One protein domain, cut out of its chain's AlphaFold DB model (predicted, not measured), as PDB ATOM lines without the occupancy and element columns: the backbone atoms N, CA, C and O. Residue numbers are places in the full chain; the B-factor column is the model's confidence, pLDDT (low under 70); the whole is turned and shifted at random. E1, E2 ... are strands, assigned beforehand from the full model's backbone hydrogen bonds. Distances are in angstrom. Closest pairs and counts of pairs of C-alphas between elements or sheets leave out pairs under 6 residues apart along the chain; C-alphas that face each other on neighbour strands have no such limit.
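What this domain is: This is residues 8 to 51 and 64 to 84 of the 231 residues of an uncharacterized protein of Xenopus laevis (UniProt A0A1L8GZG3). A long, thin rod of strands: a curled sheet whose pairing is staggered makes much of the length, with the hairpin E3 and E4 toward one end and the small pair E2 and E5 toward the other. The unnamed stretch of residues 64 to 80 runs from near the turn of that hairpin back along the rod to the short edge strand E6. The printed part has 65 residues with six named strands, E1 to E6 in chain order, and no named helix; the class is all strand, though strands hold 27 of the 65 printed residues, under half. The larger sheet has the order E4, E3, E1, E6 and the smaller E2, E5, both antiparallel. The whole is loose, with a radius of gyration of the C-alphas of 14.1 A and spans of 48 by 19 by 19 A.

Where its parts are: E1, residues 8 to 13, begins at C-alpha 8 (161.796, 134.769, 189.461) and is 16.8 A long. E2 is residues 17 to 19, 6.9 A. E3, residues 26 to 32, is the longest strand at 17.4 A and ends at C-alpha 32 (173.493, 128.074, 181.508). E4 is residues 35 to 39, 11.8 A, and E5 is residues 44 to 46, 6.7 A. E6, residues 81 to 83, is 7.0 A and ends at C-alpha 83 (151.775, 129.730, 190.270).

How they stand to each other: In the larger sheet E4 and E6 are the edge strands. E3 and E4 form a hairpin, antiparallel at 160 degrees, with N 30 and O 37 2.9 A apart, within hydrogen-bond range. E3 and E1 are antiparallel at 139 degrees, with N 9 and O 27 at 2.9 A. E1 and E6 are antiparallel at 142 degrees, with N 12 and O 82 at 2.8 A. The pairing is staggered: E1 pairs with E3 over residues 8 to 10 and with E6 over residues 11 to 13. The strands' lines turn by 63 degrees from edge to edge, and the sheet is only just strongly twisted, its C-alphas up to 4.2 A off the best plane. E2 and E5 are antiparallel at 137 degrees, with N 18 and O 45 at 2.7 A. The closest C-alphas of E1 and E5 are those of Cys 13 and Cys 44, 5.7 A apart. E3 and E5 are apart.

The domain as a whole: The C-alphas farthest apart, those of Gly 49 and Leu 68, are 47.6 A apart. Residues 52 to 63 are not printed, and C-alphas 51 and 64 are 37.8 A apart across this cut, on the link from E5 to E6. Of the links printed whole, that from E2 to E3 is short and the others are tight. Mean pLDDT of the printed part is 77.2; residue 34, residues 49 to 51 and residues 64 to 73 are under 70.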
ATOM      1  N   LYS A   8     162.114 135.640 188.334       83.62
ATOM      2  CA  LYS A   8     161.796 134.769 189.461       83.62
ATOM      3  C   LYS A   8     160.300 134.546 189.507       83.62
ATOM      4  O   LYS A   8     159.534 135.509 189.499       83.62
ATOM      5  N   ILE A   9     159.894 133.290 189.584       84.81
ATOM      6  CA  ILE A   9     158.502 132.903 189.784       84.81
ATOM      7  C   ILE A   9     158.382 132.066 191.049       84.81
ATOM      8  O   ILE A   9     159.346 131.449 191.503       84.81
ATOM      9  N   THR A  10     157.201 132.079 191.655       86.38
ATOM     10  CA  THR A  10     156.941 131.335 192.884       86.38
ATOM     11  C   THR A  10     155.751 130.424 192.681       86.38
ATOM     12  O   THR A  10     154.679 130.885 192.298       86.38
ATOM     13  N   PHE A  11     155.950 129.147 192.963       86.88
ATOM     14  CA  PHE A  11     154.911 128.137 193.012       86.88
ATOM     15  C   PHE A  11     154.539 127.830 194.458       86.88
ATOM     16  O   PHE A  11     155.386 127.839 195.359       86.88
ATOM     17  N   VAL A  12     153.262 127.544 194.662       87.88
ATOM     18  CA  VAL A  12     152.676 127.116 195.929       87.88
ATOM     19  C   VAL A  12     151.984 125.782 195.690       87.88
ATOM     20  O   VAL A  12     151.423 125.557 194.626       87.88
ATOM     21  N   CYS A  13     152.077 124.869 196.657       88.75
ATOM     22  CA  CYS A  13     151.379 123.592 196.560       88.75
ATOM     23  C   CYS A  13     149.867 123.808 196.619       88.75
ATOM     24  O   CYS A  13     149.390 124.632 197.402       88.75
ATOM     25  N   ASP A  14     149.135 123.028 195.837       87.56
ATOM     26  CA  ASP A  14     147.682 123.095 195.794       87.56
ATOM     27  C   ASP A  14     147.058 122.700 197.147       87.56
ATOM     28  O   ASP A  14     147.690 122.014 197.967       87.56
ATOM     29  N   PRO A  15     145.807 123.116 197.416       84.44
ATOM     30  CA  PRO A  15     145.085 122.700 198.612       84.44
ATOM     31  C   PRO A  15     145.101 121.171 198.786       84.44
ATOM     32  O   PRO A  15     144.905 120.420 197.839       84.44
ATOM     33  N   GLY A  16     145.361 120.697 200.009       83.56
ATOM     34  CA  GLY A  16     145.519 119.262 200.307       83.56
ATOM     35  C   GLY A  16     146.947 118.723 200.140       83.56
ATOM     36  O   GLY A  16     147.256 117.635 200.635       83.56
ATOM     37  N   TYR A  17     147.851 119.510 199.557       87.94
ATOM     38  CA  TYR A  17     149.273 119.198 199.452       87.94
ATOM     39  C   TYR A  17     150.106 120.150 200.320       87.94
ATOM     40  O   TYR A  17     149.708 121.260 200.673       87.94
ATOM     41  N   GLN A  18     151.273 119.680 200.738       89.56
ATOM     42  CA  GLN A  18     152.257 120.415 201.513       89.56
ATOM     43  C   GLN A  18     153.624 120.286 200.856       89.56
ATOM     44  O   GLN A  18     153.963 119.263 200.262       89.56
ATOM     45  N   ARG A  19     154.433 121.331 200.986       88.62
ATOM     46  CA  ARG A  19     155.787 121.346 200.444       88.62
ATOM     47  C   ARG A  19     156.663 120.301 201.139       88.62
ATOM     48  O   ARG A  19     156.632 120.171 202.364       88.62
ATOM     49  N   GLU A  20     157.459 119.576 200.365       89.81
ATOM     50  CA  GLU A  20     158.436 118.626 200.891       89.81
ATOM     51  C   GLU A  20     159.587 119.348 201.614       89.81
ATOM     52  O   GLU A  20     159.986 120.461 201.250       89.81
ATOM     53  N   TRP A  21     160.137 118.710 202.650       78.56
ATOM     54  CA  TRP A  21     161.270 119.241 203.406       78.56
ATOM     55  C   TRP A  21     162.479 119.475 202.480       78.56
ATOM     56  O   TRP A  21     162.732 118.685 201.577       78.56
ATOM     57  N   LYS A  22     163.230 120.566 202.697       82.25
ATOM     58  CA  LYS A  22     164.377 121.011 201.863       82.25
ATOM     59  C   LYS A  22     164.056 121.419 200.412       82.25
ATOM     60  O   LYS A  22     164.985 121.698 199.654       82.25
ATOM     61  N   THR A  23     162.787 121.531 200.022       87.19
ATOM     62  CA  THR A  23     162.411 122.127 198.726       87.19
ATOM     63  C   THR A  23     161.995 123.589 198.878       87.19
ATOM     64  O   THR A  23     161.473 123.993 199.922       87.19
ATOM     65  N   ASN A  24     162.237 124.408 197.851       84.81
ATOM     66  CA  ASN A  24     161.737 125.780 197.783       84.81
ATOM     67  C   ASN A  24     160.799 125.945 196.576       84.81
ATOM     68  O   ASN A  24     160.882 125.207 195.602       84.81
ATOM     69  N   GLY A  25     159.862 126.888 196.676       86.12
ATOM     70  CA  GLY A  25     158.890 127.161 195.612       86.12
ATOM     71  C   GLY A  25     159.394 128.141 194.558       86.12
ATOM     72  O   GLY A  25     158.601 128.591 193.740       86.12
ATOM     73  N   VAL A  26     160.667 128.541 194.603       86.88
ATOM     74  CA  VAL A  26     161.190 129.631 193.777       86.88
ATOM     75  C   VAL A  26     161.886 129.040 192.562       86.88
ATOM     76  O   VAL A  26     162.818 128.251 192.699       86.88
ATOM     77  N   TYR A  27     161.433 129.435 191.376       88.62
ATOM     78  CA  TYR A  27     162.075 129.076 190.121       88.62
ATOM     79  C   TYR A  27     162.698 130.316 189.504       88.62
ATOM     80  O   TYR A  27     162.027 131.327 189.285       88.62
ATOM     81  N   ASP A  28     163.983 130.201 189.208       86.25
ATOM     82  CA  ASP A  28     164.768 131.240 188.564       86.25
ATOM     83  C   ASP A  28     164.984 130.864 187.094       86.25
ATOM     84  O   ASP A  28     165.349 129.731 186.776       86.25
ATOM     85  N   CYS A  29     164.750 131.808 186.186       86.31
ATOM     86  CA  CYS A  29     165.133 131.669 184.786       86.31
ATOM     87  C   CYS A  29     166.632 131.961 184.649       86.31
ATOM     88  O   CYS A  29     167.057 133.109 184.809       86.31
ATOM     89  N   VAL A  30     167.438 130.939 184.358       83.56
ATOM     90  CA  VAL A  30     168.897 131.062 184.234       83.56
ATOM     91  C   VAL A  30     169.363 130.710 182.828       83.56
ATOM     92  O   VAL A  30     168.819 129.817 182.178       83.56
ATOM     93  N   ASN A  31     170.398 131.409 182.369       82.31
ATOM     94  CA  ASN A  31     171.129 131.055 181.161       82.31
ATOM     95  C   ASN A  31     172.365 130.245 181.566       82.31
ATOM     96  O   ASN A  31     173.323 130.803 182.102       82.31
ATOM     97  N   ASN A  32     172.336 128.938 181.318       74.94
ATOM     98  CA  ASN A  32     173.493 128.074 181.508       74.94
ATOM     99  C   ASN A  32     174.079 127.743 180.135       74.94
ATOM    100  O   ASN A  32     173.492 126.968 179.384       74.94
ATOM    101  N   SER A  33     175.249 128.309 179.833       72.00
ATOM    102  CA  SER A  33     176.020 128.004 178.618       72.00
ATOM    103  C   SER A  33     175.248 128.222 177.307       72.00
ATOM    104  O   SER A  33     175.378 127.440 176.371       72.00
ATOM    105  N   GLY A  34     174.422 129.271 177.238       67.12
ATOM    106  CA  GLY A  34     173.618 129.604 176.056       67.12
ATOM    107  C   GLY A  34     172.241 128.937 176.022       67.12
ATOM    108  O   GLY A  34     171.454 129.233 175.127       67.12
ATOM    109  N   VAL A  35     171.925 128.077 176.997       72.19
ATOM    110  CA  VAL A  35     170.612 127.438 177.131       72.19
ATOM    111  C   VAL A  35     169.855 128.045 178.304       72.19
ATOM    112  O   VAL A  35     170.304 128.026 179.453       72.19
ATOM    113  N   LEU A  36     168.665 128.553 178.005       77.19
ATOM    114  CA  LEU A  36     167.765 129.156 178.976       77.19
ATOM    115  C   LEU A  36     166.877 128.093 179.598       77.19
ATOM    116  O   LEU A  36     166.142 127.394 178.899       77.19
ATOM    117  N   LYS A  37     166.940 127.971 180.920       83.69
ATOM    118  CA  LYS A  37     166.165 126.978 181.660       83.69
ATOM    119  C   LYS A  37     165.666 127.528 182.983       83.69
ATOM    120  O   LYS A  37     166.304 128.361 183.621       83.69
ATOM    121  N   TRP A  38     164.536 126.990 183.416       85.12
ATOM    122  CA  TRP A  38     164.038 127.187 184.765       85.12
ATOM    123  C   TRP A  38     164.813 126.309 185.744       85.12
ATOM    124  O   TRP A  38     164.950 125.102 185.534       85.12
ATOM    125  N   THR A  39     165.302 126.900 186.829       86.12
ATOM    126  CA  THR A  39     165.935 126.185 187.941       86.12
ATOM    127  C   THR A  39     165.123 126.363 189.209       86.12
ATOM    128  O   THR A  39     164.979 127.481 189.696       86.12
ATOM    129  N   GLY A  40     164.628 125.254 189.744       86.62
ATOM    130  CA  GLY A  40     163.902 125.162 191.005       86.62
ATOM    131  C   GLY A  40     163.695 123.692 191.367       86.62
ATOM    132  O   GLY A  40     163.925 122.809 190.535       86.62
ATOM    133  N   ASN A  41     163.326 123.417 192.614       88.25
ATOM    134  CA  ASN A  41     163.261 122.052 193.144       88.25
ATOM    135  C   ASN A  41     161.986 121.769 193.949       88.25
ATOM    136  O   ASN A  41     162.015 120.911 194.832       88.25
ATOM    137  N   LEU A  42     160.892 122.489 193.680       87.88
ATOM    138  CA  LEU A  42     159.648 122.325 194.429       87.88
ATOM    139  C   LEU A  42     159.106 120.905 194.266       87.88
ATOM    140  O   LEU A  42     158.953 120.408 193.151       87.88
ATOM    141  N   LYS A  43     158.754 120.291 195.394       88.75
ATOM    142  CA  LYS A  43     157.983 119.052 195.434       88.75
ATOM    143  C   LYS A  43     156.846 119.202 196.432       88.75
ATOM    144  O   LYS A  43     157.043 119.709 197.539       88.75
ATOM    145  N   CYS A  44     155.662 118.765 196.028       87.69
ATOM    146  CA  CYS A  44     154.452 118.815 196.834       87.69
ATOM    147  C   CYS A  44     154.040 117.389 197.196       87.69
ATOM    148  O   CYS A  44     153.781 116.566 196.322       87.69
ATOM    149  N   LYS A  45     153.998 117.095 198.497       89.38
ATOM    150  CA  LYS A  45     153.521 115.826 199.052       89.38
ATOM    151  C   LYS A  45     152.119 116.007 199.605       89.38
ATOM    152  O   LYS A  45     151.769 117.079 200.087       89.38
ATOM    153  N   LYS A  46     151.309 114.963 199.565       87.38
ATOM    154  CA  LYS A  46     149.966 115.013 200.136       87.38
ATOM    155  C   LYS A  46     150.028 115.218 201.655       87.38
ATOM    156  O   LYS A  46     150.951 114.725 202.309       87.38
ATOM    157  N   LYS A  47     149.088 115.975 202.225       84.00
ATOM    158  CA  LYS A  47     148.948 116.076 203.685       84.00
ATOM    159  C   LYS A  47     148.383 114.755 204.214       84.00
ATOM    160  O   LYS A  47     147.388 114.256 203.689       84.00
ATOM    161  N   GLU A  48     149.030 114.172 205.219       76.44
ATOM    162  CA  GLU A  48     148.485 112.997 205.901       76.44
ATOM    163  C   GLU A  48     147.195 113.409 206.625       76.44
ATOM    164  O   GLU A  48     147.184 114.409 207.342       76.44
ATOM    165  N   GLY A  49     146.095 112.694 206.357       64.12
ATOM    166  CA  GLY A  49     144.766 112.982 206.917       64.12
ATOM    167  C   GLY A  49     143.673 113.386 205.918       64.12
ATOM    168  O   GLY A  49     142.555 113.671 206.331       64.12
ATOM    169  N   THR A  50     143.930 113.406 204.606       48.81
ATOM    170  CA  THR A  50     142.871 113.631 203.600       48.81
ATOM    171  C   THR A  50     142.952 112.555 202.521       48.81
ATOM    172  O   THR A  50     144.036 112.287 202.003       48.81
ATOM    173  N   GLY A  51     141.828 111.889 202.231       46.88
ATOM    174  CA  GLY A  51     141.681 110.767 201.290       46.88
ATOM    175  C   GLY A  51     142.165 111.068 199.868       46.88
ATOM    176  O   GLY A  51     142.369 112.216 199.484       46.88
ATOM    177  N   LYS A  64     163.241 120.429 173.535       36.31
ATOM    178  CA  LYS A  64     163.597 120.968 172.220       36.31
ATOM    179  C   LYS A  64     164.512 122.174 172.411       36.31
ATOM    180  O   LYS A  64     164.155 123.167 173.043       36.31
ATOM    181  N   GLN A  65     165.719 122.030 171.886       36.06
ATOM    182  CA  GLN A  65     166.781 123.022 171.869       36.06
ATOM    183  C   GLN A  65     166.347 124.186 170.965       36.06
ATOM    184  O   GLN A  65     166.346 124.063 169.743       36.06
ATOM    185  N   HIS A  66     165.921 125.299 171.562       36.69
ATOM    186  CA  HIS A  66     165.585 126.520 170.832       36.69
ATOM    187  C   HIS A  66     166.675 127.575 171.057       36.69
ATOM    188  O   HIS A  66     167.025 127.905 172.189       36.69
ATOM    189  N   ASN A  67     167.236 128.044 169.941       36.84
ATOM    190  CA  ASN A  67     168.325 129.013 169.836       36.84
ATOM    191  C   ASN A  67     167.965 130.398 170.410       36.84
ATOM    192  O   ASN A  67     166.876 130.902 170.161       36.84
ATOM    193  N   LEU A  68     168.947 131.026 171.075       45.34
ATOM    194  CA  LEU A  68     169.261 132.471 171.060       45.34
ATOM    195  C   LEU A  68     168.104 133.489 171.165       45.34
ATOM    196  O   LEU A  68     168.151 134.558 170.563       45.34
ATOM    197  N   THR A  69     167.102 133.232 171.994       49.03
ATOM    198  CA  THR A  69     166.185 134.282 172.466       49.03
ATOM    199  C   THR A  69     166.289 134.350 173.973       49.03
ATOM    200  O   THR A  69     166.108 133.299 174.562       49.03
ATOM    201  N   ASP A  70     166.514 135.521 174.590       55.66
ATOM    202  CA  ASP A  70     166.648 135.781 176.053       55.66
ATOM    203  C   ASP A  70     165.445 135.350 176.930       55.66
ATOM    204  O   ASP A  70     165.294 135.768 178.082       55.66
ATOM    205  N   ILE A  71     164.559 134.534 176.374       63.91
ATOM    206  CA  ILE A  71     163.276 134.118 176.896       63.91
ATOM    207  C   ILE A  71     163.399 132.681 177.403       63.91
ATOM    208  O   ILE A  71     163.753 131.768 176.657       63.91
ATOM    209  N   CYS A  72     163.073 132.465 178.675       69.19
ATOM    210  CA  CYS A  72     162.871 131.114 179.172       69.19
ATOM    211  C   CYS A  72     161.679 130.471 178.463       69.19
ATOM    212  O   CYS A  72     160.645 131.109 178.252       69.19
ATOM    213  N   GLY A  73     161.834 129.186 178.135       69.62
ATOM    214  CA  GLY A  73     160.769 128.355 177.584       69.62
ATOM    215  C   GLY A  73     159.522 128.286 178.485       69.62
ATOM    216  O   GLY A  73     159.453 128.955 179.525       69.62
ATOM    217  N   PRO A  74     158.517 127.477 178.105       75.12
ATOM    218  CA  PRO A  74     157.260 127.381 178.844       75.12
ATOM    219  C   PRO A  74     157.495 127.117 180.336       75.12
ATOM    220  O   PRO A  74     158.505 126.525 180.727       75.12
ATOM    221  N   LEU A  75     156.564 127.594 181.170       78.38
ATOM    222  CA  LEU A  75     156.644 127.422 182.619       78.38
ATOM    223  C   LEU A  75     156.862 125.943 182.981       78.38
ATOM    224  O   LEU A  75     156.265 125.069 182.346       78.38
ATOM    225  N   PRO A  76     157.693 125.654 183.997       79.62
ATOM    226  CA  PRO A  76     157.904 124.286 184.433       79.62
ATOM    227  C   PRO A  76     156.590 123.729 184.984       79.62
ATOM    228  O   PRO A  76     155.921 124.373 185.792       79.62
ATOM    229  N   TYR A  77     156.229 122.526 184.546       83.12
ATOM    230  CA  TYR A  77     155.125 121.786 185.138       83.12
ATOM    231  C   TYR A  77     155.584 121.156 186.455       83.12
ATOM    232  O   TYR A  77     156.608 120.470 186.496       83.12
ATOM    233  N   ILE A  78     154.829 121.397 187.525       82.25
ATOM    234  CA  ILE A  78     155.088 120.858 188.860       82.25
ATOM    235  C   ILE A  78     153.791 120.194 189.332       82.25
ATOM    236  O   ILE A  78     152.774 120.881 189.432       82.25
ATOM    237  N   PRO A  79     153.793 118.881 189.620       83.00
ATOM    238  CA  PRO A  79     152.599 118.195 190.097       83.00
ATOM    239  C   PRO A  79     152.079 118.793 191.408       83.00
ATOM    240  O   PRO A  79     152.847 118.976 192.359       83.00
ATOM    241  N   ASN A  80     150.765 119.023 191.472       86.38
ATOM    242  CA  ASN A  80     150.055 119.527 192.653       86.38
ATOM    243  C   ASN A  80     150.581 120.884 193.154       86.38
ATOM    244  O   ASN A  80     150.685 121.114 194.365       86.38
ATOM    245  N   ALA A  81     150.977 121.756 192.224       84.69
ATOM    246  CA  ALA A  81     151.404 123.112 192.513       84.69
ATOM    247  C   ALA A  81     150.883 124.106 191.473       84.69
ATOM    248  O   ALA A  81     150.856 123.840 190.270       84.69
ATOM    249  N   SER A  82     150.580 125.308 191.945       85.06
ATOM    250  CA  SER A  82     150.087 126.431 191.159       85.06
ATOM    251  C   SER A  82     150.991 127.651 191.310       85.06
ATOM    252  O   SER A  82     151.717 127.829 192.293       85.06
ATOM    253  N   LEU A  83     151.002 128.495 190.279       83.75
ATOM    254  CA  LEU A  83     151.775 129.730 190.270       83.75
ATOM    255  C   LEU A  83     151.120 130.742 191.224       83.75
ATOM    256  O   LEU A  83     149.968 131.115 191.038       83.75
ATOM    257  N   ASN A  84     151.866 131.203 192.226       78.69
ATOM    258  CA  ASN A  84     151.350 132.079 193.281       78.69
ATOM    259  C   ASN A  84     151.237 133.548 192.847       78.69
ATOM    260  O   ASN A  84     150.423 134.291 193.382       78.69
TER     261      ASN A  84